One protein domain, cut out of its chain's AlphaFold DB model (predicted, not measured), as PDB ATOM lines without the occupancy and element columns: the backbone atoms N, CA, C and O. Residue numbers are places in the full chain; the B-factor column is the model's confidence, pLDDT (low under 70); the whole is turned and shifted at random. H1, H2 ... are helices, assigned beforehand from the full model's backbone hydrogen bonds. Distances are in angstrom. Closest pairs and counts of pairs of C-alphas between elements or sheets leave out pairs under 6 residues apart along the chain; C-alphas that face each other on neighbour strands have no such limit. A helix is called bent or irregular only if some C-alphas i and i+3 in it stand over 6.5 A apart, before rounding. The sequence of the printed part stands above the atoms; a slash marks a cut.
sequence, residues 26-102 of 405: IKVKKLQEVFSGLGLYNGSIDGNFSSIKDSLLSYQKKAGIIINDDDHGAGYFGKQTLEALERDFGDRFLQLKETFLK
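What this domain is: This is residues 26 to 102 of the 405 residues of an uncharacterized protein of Candidatus Gracilibacteria bacterium (UniProt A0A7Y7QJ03). Four helical rods stand in a rough ring: H1, H2 and the two arms of the bent helix H3, with H1 and H3b side by side, H2 across from them, and H3a between H2 and H3b. H3 folds back sharply at its bend, and residues 63 to 78 make a long loop from H2 to H3a. The printed part has 77 residues with three named helices, in the order H1, H2, H3, and no named strand; its class is all helix. It is compact, with a radius of gyration of the C-alphas of 11.5 A, and rounded, with spans of 30 by 26 by 19 A.

How they stand to each other: H1, residues 26 to 38, and H2, residues 49 to 62, are close but not clearly touching, at a steep tilt of 45 degrees, the same way; their closest C-alphas, of Val 28 and Phe 49, are 5.8 A apart. H3, residues 79 to 101, was assigned as one helix by its hydrogen bonds but is bent, with C-alphas 88 and 91 at 9.7 A; its arms are H3a, residues 79 to 88, and H3b, residues 91 to 101. H2 is close to but not clearly touching H3a, with the closest C-alphas, of Gln 60 and Thr 81, 6.7 A apart. H3a and H3b touch only at the corner, and only just, with 3 pairs of C-alphas within 8 A, the closest being Glu 86 and Phe 93 at 5.9 A. H3b touches H1 at a shallow tilt of 16 degrees, opposite ways, the closest C-alphas being those of Lys 30 and Phe 100 at 5.4 A. H1 and H3a are apart, as are H2 and H3b. Every O i to N i+4 pair is within hydrogen-bond range in H1, H3a and H3b, and 8 of 10 are in H2.

Where its parts are: H1 begins at C-alpha 26 (155.588, 194.124, 286.440) and is 18.6 A long. H2 is 19.7 A long and irregular, with C-alphas 51 and 54 at 7.6 A. H3a is 14.1 A and H3b 14.2 A long, the latter ending at C-alpha 101 (158.188, 197.616, 276.665).

The domain as a whole: The C-alphas of Asp 70 and Asp 91 are the two farthest apart, at 31.2 A. The link from H1 to H2 is short and that from H2 to H3 long, with 16 residues. The printed part has no cut, and no printed residue of the model is under pLDDT 70.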
ATOM      1  N   ILE A  26     154.729 193.174 287.166       73.62
ATOM      2  CA  ILE A  26     155.588 194.124 286.440       73.62
ATOM      3  C   ILE A  26     155.294 194.081 284.937       73.62
ATOM      4  O   ILE A  26     155.085 195.125 284.316       73.62
ATOM      5  N   LYS A  27     155.253 192.885 284.337       81.88
ATOM      6  CA  LYS A  27     154.917 192.733 282.913       81.88
ATOM      7  C   LYS A  27     153.506 193.233 282.632       81.88
ATOM      8  O   LYS A  27     153.289 193.943 281.654       81.88
ATOM      9  N   VAL A  28     152.554 192.899 283.502       87.94
ATOM     10  CA  VAL A  28     151.165 193.337 283.342       87.94
ATOM     11  C   VAL A  28     151.041 194.860 283.443       87.94
ATOM     12  O   VAL A  28     150.384 195.454 282.592       87.94
ATOM     13  N   LYS A  29     151.726 195.511 284.392       89.88
ATOM     14  CA  LYS A  29     151.770 196.978 284.512       89.88
ATOM     15  C   LYS A  29     152.307 197.623 283.241       89.88
ATOM     16  O   LYS A  29     151.701 198.562 282.745       89.88
ATOM     17  N   LYS A  30     153.372 197.078 282.642       92.00
ATOM     18  CA  LYS A  30     153.890 197.563 281.347       92.00
ATOM     19  C   LYS A  30     152.838 197.483 280.236       92.00
ATOM     20  O   LYS A  30     152.684 198.434 279.473       92.00
ATOM     21  N   LEU A  31     152.086 196.381 280.154       95.38
ATOM     22  CA  LEU A  31     150.980 196.251 279.198       95.38
ATOM     23  C   LEU A  31     149.863 197.272 279.474       95.38
ATOM     24  O   LEU A  31     149.356 197.885 278.536       95.38
ATOM     25  N   GLN A  32     149.507 197.474 280.745       98.12
ATOM     26  CA  GLN A  32     148.504 198.447 281.184       98.12
ATOM     27  C   GLN A  32     148.904 199.887 280.857       98.12
ATOM     28  O   GLN A  32     148.080 200.617 280.311       98.12
ATOM     29  N   GLU A  33     150.159 200.270 281.094       97.69
ATOM     30  CA  GLU A  33     150.720 201.577 280.720       97.69
ATOM     31  C   GLU A  33     150.636 201.813 279.210       97.69
ATOM     32  O   GLU A  33     150.153 202.848 278.754       97.69
ATOM     33  N   VAL A  34     151.029 200.821 278.406       97.31
ATOM     34  CA  VAL A  34     150.945 200.905 276.942       97.31
ATOM     35  C   VAL A  34     149.499 201.055 276.481       97.31
ATOM     36  O   VAL A  34     149.185 201.963 275.713       97.31
ATOM     37  N   PHE A  35     148.596 200.186 276.940       98.19
ATOM     38  CA  PHE A  35     147.198 200.224 276.511       98.19
ATOM     39  C   PHE A  35     146.487 201.487 277.000       98.19
ATOM     40  O   PHE A  35     145.679 202.049 276.259       98.19
ATOM     41  N   SER A  36     146.805 201.977 278.199       97.19
ATOM     42  CA  SER A  36     146.284 203.246 278.708       97.19
ATOM     43  C   SER A  36     146.817 204.428 277.903       97.19
ATOM     44  O   SER A  36     146.042 205.245 277.404       97.19
ATOM     45  N   GLY A  37     148.124 204.442 277.629       95.75
ATOM     46  CA  GLY A  37     148.781 205.434 276.784       95.75
ATOM     47  C   GLY A  37     148.249 205.476 275.351       95.75
ATOM     48  O   GLY A  37     148.318 206.529 274.715       95.75
ATOM     49  N   LEU A  38     147.670 204.384 274.842       96.94
ATOM     50  CA  LEU A  38     146.980 204.315 273.548       96.94
ATOM     51  C   LEU A  38     145.475 204.628 273.613       96.94
ATOM     52  O   LEU A  38     144.852 204.816 272.568       96.94
ATOM     53  N   GLY A  39     144.887 204.716 274.808       97.25
ATOM     54  CA  GLY A  39     143.443 204.882 275.008       97.25
ATOM     55  C   GLY A  39     142.625 203.601 274.793       97.25
ATOM     56  O   GLY A  39     141.422 203.676 274.552       97.25
ATOM     57  N   LEU A  40     143.265 202.430 274.848       97.75
ATOM     58  CA  LEU A  40     142.627 201.107 274.773       97.75
ATOM     59  C   LEU A  40     142.215 200.565 276.152       97.75
ATOM     60  O   LEU A  40     141.447 199.604 276.237       97.75
ATOM     61  N   TYR A  41     142.730 201.163 277.228       98.06
ATOM     62  CA  TYR A  41     142.496 200.737 278.602       98.06
ATOM     63  C   TYR A  41     142.322 201.935 279.541       98.06
ATOM     64  O   TYR A  41     143.185 202.803 279.620       98.06
ATOM     65  N   ASN A  42     141.204 201.961 280.271       96.25
ATOM     66  CA  ASN A  42     140.847 203.052 281.188       96.25
ATOM     67  C   ASN A  42     140.798 202.602 282.661       96.25
ATOM     68  O   ASN A  42     140.298 203.340 283.508       96.25
ATOM     69  N   GLY A  43     141.236 201.374 282.955       94.44
ATOM     70  CA  GLY A  43     141.298 200.850 284.318       94.44
ATOM     71  C   GLY A  43     142.585 201.245 285.049       94.44
ATOM     72  O   GLY A  43     143.426 201.973 284.522       94.44
ATOM     73  N   SER A  44     142.728 200.756 286.278       95.31
ATOM     74  CA  SER A  44     143.902 201.006 287.119       95.31
ATOM     75  C   SER A  44     145.124 200.212 286.654       95.31
ATOM     76  O   SER A  44     145.023 199.050 286.280       95.31
ATOM     77  N   ILE A  45     146.307 200.812 286.769       95.12
ATOM     78  CA  ILE A  45     147.591 200.155 286.490       95.12
ATOM     79  C   ILE A  45     148.011 199.353 287.731       95.12
ATOM     80  O   ILE A  45     148.840 199.777 288.533       95.12
ATOM     81  N   ASP A  46     147.337 198.225 287.948       91.12
ATOM     82  CA  ASP A  46     147.415 197.418 289.171       91.12
ATOM     83  C   ASP A  46     148.293 196.160 289.043       91.12
ATOM     84  O   ASP A  46     148.604 195.517 290.044       91.12
ATOM     85  N   GLY A  47     148.733 195.812 287.831       86.75
ATOM     86  CA  GLY A  47     149.473 194.581 287.554       86.75
ATOM     87  C   GLY A  47     148.637 193.302 287.611       86.75
ATOM     88  O   GLY A  47     149.187 192.208 287.499       86.75
ATOM     89  N   ASN A  48     147.314 193.405 287.747       92.69
ATOM     90  CA  ASN A  48     146.412 192.268 287.679       92.69
ATOM     91  C   ASN A  48     145.998 192.012 286.224       92.69
ATOM     92  O   ASN A  48     145.299 192.819 285.620       92.69
ATOM     93  N   PHE A  49     146.387 190.871 285.647       89.81
ATOM     94  CA  PHE A  49     146.088 190.587 284.237       89.81
ATOM     95  C   PHE A  49     144.579 190.586 283.948       89.81
ATOM     96  O   PHE A  49     144.142 191.049 282.893       89.81
ATOM     97  N   SER A  50     143.768 190.138 284.910       95.44
ATOM     98  CA  SER A  50     142.312 190.111 284.779       95.44
ATOM     99  C   SER A  50     141.707 191.501 284.586       95.44
ATOM    100  O   SER A  50     140.644 191.606 283.984       95.44
ATOM    101  N   SER A  51     142.370 192.571 285.047       96.69
ATOM    102  CA  SER A  51     141.854 193.933 284.891       96.69
ATOM    103  C   SER A  51     142.011 194.465 283.462       96.69
ATOM    104  O   SER A  51     141.245 195.338 283.075       96.69
ATOM    105  N   ILE A  52     142.950 193.936 282.663       97.88
ATOM    106  CA  ILE A  52     143.220 194.368 281.277       97.88
ATOM    107  C   ILE A  52     142.766 193.360 280.206       97.88
ATOM    108  O   ILE A  52     142.665 193.714 279.029       97.88
ATOM    109  N   LYS A  53     142.466 192.114 280.595       97.50
ATOM    110  CA  LYS A  53     142.133 191.000 279.689       97.50
ATOM    111  C   LYS A  53     141.088 191.367 278.627       97.50
ATOM    112  O   LYS A  53     141.331 191.149 277.441       97.50
ATOM    113  N   ASP A  54     139.981 191.989 279.028       97.44
ATOM    114  CA  ASP A  54     138.894 192.352 278.108       97.44
ATOM    115  C   ASP A  54     139.313 193.426 277.093       97.44
ATOM    116  O   ASP A  54     138.943 193.348 275.920       97.44
ATOM    117  N   SER A  55     140.131 194.403 277.505       98.38
ATOM    118  CA  SER A  55     140.697 195.420 276.604       98.38
ATOM    119  C   SER A  55     141.641 194.798 275.574       98.38
ATOM    120  O   SER A  55     141.594 195.162 274.396       98.38
ATOM    121  N   LEU A  56     142.472 193.839 275.995       98.00
ATOM    122  CA  LEU A  56     143.371 193.109 275.102       98.00
ATOM    123  C   LEU A  56     142.588 192.291 274.068       98.00
ATOM    124  O   LEU A  56     142.827 192.448 272.870       98.00
ATOM    125  N   LEU A  57     141.619 191.485 274.511       97.56
ATOM    126  CA  LEU A  57     140.764 190.683 273.629       97.56
ATOM    127  C   LEU A  57     139.966 191.558 272.654       97.56
ATOM    128  O   LEU A  57     139.923 191.283 271.454       97.56
ATOM    129  N   SER A  58     139.389 192.657 273.146       97.94
ATOM    130  CA  SER A  58     138.634 193.607 272.322       97.94
ATOM    131  C   SER A  58     139.498 194.217 271.219       97.94
ATOM    132  O   SER A  58     139.061 194.317 270.069       97.94
ATOM    133  N   TYR A  59     140.740 194.593 271.541       98.31
ATOM    134  CA  TYR A  59     141.682 195.078 270.537       98.31
ATOM    135  C   TYR A  59     142.066 193.979 269.536       98.31
ATOM    136  O   TYR A  59     142.020 194.221 268.331       98.31
ATOM    137  N   GLN A  60     142.387 192.768 270.001       98.12
ATOM    138  CA  GLN A  60     142.773 191.653 269.128       98.12
ATOM    139  C   GLN A  60     141.666 191.286 268.126       98.12
ATOM    140  O   GLN A  60     141.966 191.075 266.950       98.12
ATOM    141  N   LYS A  61     140.396 191.299 268.553       97.94
ATOM    142  CA  LYS A  61     139.230 191.137 267.668       97.94
ATOM    143  C   LYS A  61     139.131 192.271 266.648       97.94
ATOM    144  O   LYS A  61     139.009 192.021 265.452       97.94
ATOM    145  N   LYS A  62     139.239 193.528 267.097       97.62
ATOM    146  CA  LYS A  62     139.194 194.710 266.215       97.62
ATOM    147  C   LYS A  62     140.305 194.691 265.158       97.62
ATOM    148  O   LYS A  62     140.068 195.082 264.020       97.62
ATOM    149  N   ALA A  63     141.499 194.246 265.537       95.00
ATOM    150  CA  ALA A  63     142.663 194.152 264.664       95.00
ATOM    151  C   ALA A  63     142.660 192.902 263.760       95.00
ATOM    152  O   ALA A  63     143.580 192.747 262.957       95.00
ATOM    153  N   GLY A  64     141.662 192.016 263.889       95.81
ATOM    154  CA  GLY A  64     141.546 190.781 263.108       95.81
ATOM    155  C   GLY A  64     142.588 189.713 263.458       95.81
ATOM    156  O   GLY A  64     142.905 188.880 262.614       95.81
ATOM    157  N   ILE A  65     143.153 189.755 264.669       93.31
ATOM    158  CA  ILE A  65     144.143 188.776 265.154       93.31
ATOM    159  C   ILE A  65     143.443 187.494 265.609       93.31
ATOM    160  O   ILE A  65     143.940 186.399 265.363       93.31
ATOM    161  N   ILE A  66     142.289 187.648 266.259       93.06
ATOM    162  CA  ILE A  66     141.425 186.557 266.717       93.06
ATOM    163  C   ILE A  66     139.988 186.827 266.274       93.06
ATOM    164  O   ILE A  66     139.606 187.975 266.031       93.06
ATOM    165  N   ILE A  67     139.188 185.772 266.206       93.56
ATOM    166  CA  ILE A  67     137.750 185.802 265.941       93.56
ATOM    167  C   ILE A  67     136.991 185.610 267.261       93.56
ATOM    168  O   ILE A  67     136.089 186.391 267.570       93.56
ATOM    169  N   ASN A  68     137.394 184.622 268.064       92.31
ATOM    170  CA  ASN A  68     136.743 184.243 269.318       92.31
ATOM    171  C   ASN A  68     137.702 184.320 270.516       92.31
ATOM    172  O   ASN A  68     138.921 184.343 270.360       92.31
ATOM    173  N   ASP A  69     137.143 184.361 271.729       91.50
ATOM    174  CA  ASP A  69     137.931 184.461 272.970       91.50
ATOM    175  C   ASP A  69     138.653 183.154 273.347       91.50
ATOM    176  O   ASP A  69     139.513 183.163 274.224       91.50
ATOM    177  N   ASP A  70     138.315 182.040 272.696       88.69
ATOM    178  CA  ASP A  70     138.935 180.722 272.852       88.69
ATOM    179  C   ASP A  70     139.921 180.373 271.723       88.69
ATOM    180  O   ASP A  70     140.514 179.290 271.732       88.69
ATOM    181  N   ASP A  71     140.144 181.289 270.775       82.25
ATOM    182  CA  ASP A  71     141.125 181.096 269.712       82.25
ATOM    183  C   ASP A  71     142.542 180.957 270.285       82.25
ATOM    184  O   ASP A  71     142.926 181.570 271.285       82.25
ATOM    185  N   HIS A  72     143.376 180.173 269.602       74.31
ATOM    186  CA  HIS A  72     144.766 179.994 269.997       74.31
ATOM    187  C   HIS A  72     145.526 181.335 269.963       74.31
ATOM    188  O   HIS A  72     145.818 181.869 268.894       74.31
ATOM    189  N   GLY A  73     145.893 181.851 271.141       74.56
ATOM    190  CA  GLY A  73     146.550 183.154 271.310       74.56
ATOM    191  C   GLY A  73     145.613 184.296 271.726       74.56
ATOM    192  O   GLY A  73     146.082 185.423 271.914       74.56
ATOM    193  N   ALA A  74     144.318 184.032 271.917       85.88
ATOM    194  CA  ALA A  74     143.390 184.987 272.510       85.88
ATOM    195  C   ALA A  74     143.857 185.384 273.920       85.88
ATOM    196  O   ALA A  74     144.192 184.540 274.751       85.88
ATOM    197  N   GLY A  75     143.954 186.690 274.174       88.62
ATOM    198  CA  GLY A  75     144.456 187.222 275.440       88.62
ATOM    199  C   GLY A  75     145.970 187.072 275.617       88.62
ATOM    200  O   GLY A  75     146.481 187.320 276.702       88.62
ATOM    201  N   TYR A  76     146.714 186.696 274.575       88.94
ATOM    202  CA  TYR A  76     148.175 186.655 274.595       88.94
ATOM    203  C   TYR A  76     148.762 187.881 273.888       88.94
ATOM    204  O   TYR A  76     148.643 188.033 272.671       88.94
ATOM    205  N   PHE A  77     149.452 188.750 274.628       90.31
ATOM    206  CA  PHE A  77     150.204 189.866 274.056       90.31
ATOM    207  C   PHE A  77     151.517 189.359 273.442       90.31
ATOM    208  O   PHE A  77     152.573 189.310 274.082       90.31
ATOM    209  N   GLY A  78     151.419 188.929 272.186       81.81
ATOM    210  CA  GLY A  78     152.521 188.390 271.395       81.81
ATOM    211  C   GLY A  78     152.913 189.271 270.214       81.81
ATOM    212  O   GLY A  78     152.412 190.380 270.035       81.81
ATOM    213  N   LYS A  79     153.785 188.725 269.359       79.94
ATOM    214  CA  LYS A  79     154.313 189.399 268.162       79.94
ATOM    215  C   LYS A  79     153.215 189.992 267.271       79.94
ATOM    216  O   LYS A  79     153.315 191.148 266.896       79.94
ATOM    217  N   GLN A  80     152.147 189.241 267.002       83.75
ATOM    218  CA  GLN A  80     151.048 189.708 266.146       83.75
ATOM    219  C   GLN A  80     150.302 190.908 266.741       83.75
ATOM    220  O   GLN A  80     149.945 191.835 266.021       83.75
ATOM    221  N   THR A  81     150.076 190.917 268.059       94.06
ATOM    222  CA  THR A  81     149.449 192.059 268.739       94.06
ATOM    223  C   THR A  81     150.369 193.269 268.740       94.06
ATOM    224  O   THR A  81     149.907 194.374 268.488       94.06
ATOM    225  N   LEU A  82     151.669 193.062 268.949       89.25
ATOM    226  CA  LEU A  82     152.662 194.127 268.867       89.25
ATOM    227  C   LEU A  82     152.715 194.751 267.462       89.25
ATOM    228  O   LEU A  82     152.589 195.962 267.338       89.25
ATOM    229  N   GLU A  83     152.821 193.937 266.409       85.44
ATOM    230  CA  GLU A  83     152.852 194.405 265.012       85.44
ATOM    231  C   GLU A  83     151.557 195.131 264.614       85.44
ATOM    232  O   GLU A  83     151.594 196.133 263.898       85.44
ATOM    233  N   ALA A  84     150.403 194.668 265.104       94.31
ATOM    234  CA  ALA A  84     149.135 195.353 264.883       94.31
ATOM    235  C   ALA A  84     149.102 196.732 265.559       94.31
ATOM    236  O   ALA A  84     148.647 197.691 264.940       94.31
ATOM    237  N   LEU A  85     149.625 196.859 266.785       96.12
ATOM    238  CA  LEU A  85     149.692 198.148 267.476       96.12
ATOM    239  C   LEU A  85     150.647 199.118 266.773       96.12
ATOM    240  O   LEU A  85     150.324 200.299 266.652       96.12
ATOM    241  N   GLU A  86     151.784 198.635 266.260       93.25
ATOM    242  CA  GLU A  86     152.693 199.444 265.434       93.25
ATOM    243  C   GLU A  86     151.989 199.976 264.191       93.25
ATOM    244  O   GLU A  86     152.057 201.169 263.901       93.25
ATOM    245  N   ARG A  87     151.267 199.105 263.483       95.56
ATOM    246  CA  ARG A  87     150.506 199.477 262.291       95.56
ATOM    247  C   ARG A  87     149.388 200.477 262.602       95.56
ATOM    248  O   ARG A  87     149.208 201.429 261.850       95.56
ATOM    249  N   ASP A  88     148.626 200.250 263.671       97.25
ATOM    250  CA  ASP A  88     147.402 201.008 263.956       97.25
ATOM    251  C   ASP A  88     147.679 202.357 264.646       97.25
ATOM    252  O   ASP A  88     146.905 203.299 264.481       97.25
ATOM    253  N   PHE A  89     148.766 202.461 265.420       96.00
ATOM    254  CA  PHE A  89     149.069 203.637 266.250       96.00
ATOM    255  C   PHE A  89     150.402 204.326 265.922       96.00
ATOM    256  O   PHE A  89     150.652 205.415 266.449       96.00
ATOM    257  N   GLY A  90     151.247 203.736 265.067       92.06
ATOM    258  CA  GLY A  90     152.479 204.345 264.559       92.06
ATOM    259  C   GLY A  90     153.385 204.897 265.661       92.06
ATOM    260  O   GLY A  90     153.648 204.232 266.666       92.06
ATOM    261  N   ASP A  91     153.823 206.146 265.493       89.94
ATOM    262  CA  ASP A  91     154.768 206.828 266.387       89.94
ATOM    263  C   ASP A  91     154.322 206.860 267.853       89.94
ATOM    264  O   ASP A  91     155.154 206.755 268.756       89.94
ATOM    265  N   ARG A  92     153.009 206.939 268.116       93.06
ATOM    266  CA  ARG A  92     152.478 206.927 269.487       93.06
ATOM    267  C   ARG A  92     152.757 205.591 270.166       93.06
ATOM    268  O   ARG A  92     153.187 205.571 271.317       93.06
ATOM    269  N   PHE A  93     152.541 204.479 269.462       94.69
ATOM    270  CA  PHE A  93     152.908 203.175 270.004       94.69
ATOM    271  C   PHE A  93     154.420 202.998 270.046       94.69
ATOM    272  O   PHE A  93     154.904 202.482 271.040       94.69
ATOM    273  N   LEU A  94     155.180 203.463 269.048       87.62
ATOM    274  CA  LEU A  94     156.643 203.371 269.085       87.62
ATOM    275  C   LEU A  94     157.233 204.064 270.322       87.62
ATOM    276  O   LEU A  94     158.078 203.477 270.992       87.62
ATOM    277  N   GLN A  95     156.739 205.250 270.687       86.56
ATOM    278  CA  GLN A  95     157.174 205.946 271.898       86.56
ATOM    279  C   GLN A  95     156.843 205.152 273.173       86.56
ATOM    280  O   GLN A  95     157.696 205.002 274.048       86.56
ATOM    281  N   LEU A  96     155.628 204.605 273.278       91.81
ATOM    282  CA  LEU A  96     155.209 203.789 274.426       91.81
ATOM    283  C   LEU A  96     155.953 202.449 274.482       91.81
ATOM    284  O   LEU A  96     156.317 201.986 275.560       91.81
ATOM    285  N   LYS A  97     156.227 201.847 273.324       87.31
ATOM    286  CA  LYS A  97     157.019 200.628 273.166       87.31
ATOM    287  C   LYS A  97     158.441 200.851 273.676       87.31
ATOM    288  O   LYS A  97     158.920 200.050 274.470       87.31
ATOM    289  N   GLU A  98     159.086 201.950 273.292       83.00
ATOM    290  CA  GLU A  98     160.416 202.321 273.796       83.00
ATOM    291  C   GLU A  98     160.406 202.662 275.292       83.00
ATOM    292  O   GLU A  98     161.354 202.338 275.997       83.00
ATOM    293  N   THR A  99     159.340 203.294 275.786       85.31
ATOM    294  CA  THR A  99     159.263 203.748 277.184       85.31
ATOM    295  C   THR A  99     158.963 202.607 278.154       85.31
ATOM    296  O   THR A  99     159.577 202.518 279.211       85.31
ATOM    297  N   PHE A 100     158.012 201.735 277.814       87.81
ATOM    298  CA  PHE A 100     157.460 200.750 278.747       87.81
ATOM    299  C   PHE A 100     157.819 199.310 278.399       87.81
ATOM    300  O   PHE A 100     157.990 198.486 279.298       87.81
ATOM    301  N   LEU A 101     157.919 198.984 277.107       82.94
ATOM    302  CA  LEU A 101     158.188 197.616 276.665       82.94
ATOM    303  C   LEU A 101     159.664 197.364 276.415       82.94
ATOM    304  O   LEU A 101     160.043 196.202 276.379       82.94
ATOM    305  N   LYS A 102     160.512 198.381 276.250       78.69
ATOM    306  CA  LYS A 102     161.940 198.152 276.028       78.69
ATOM    307  C   LYS A 102     162.514 197.352 277.185       78.69
ATOM    308  O   LYS A 102     162.316 197.671 278.357       78.69
TER     309      LYS A 102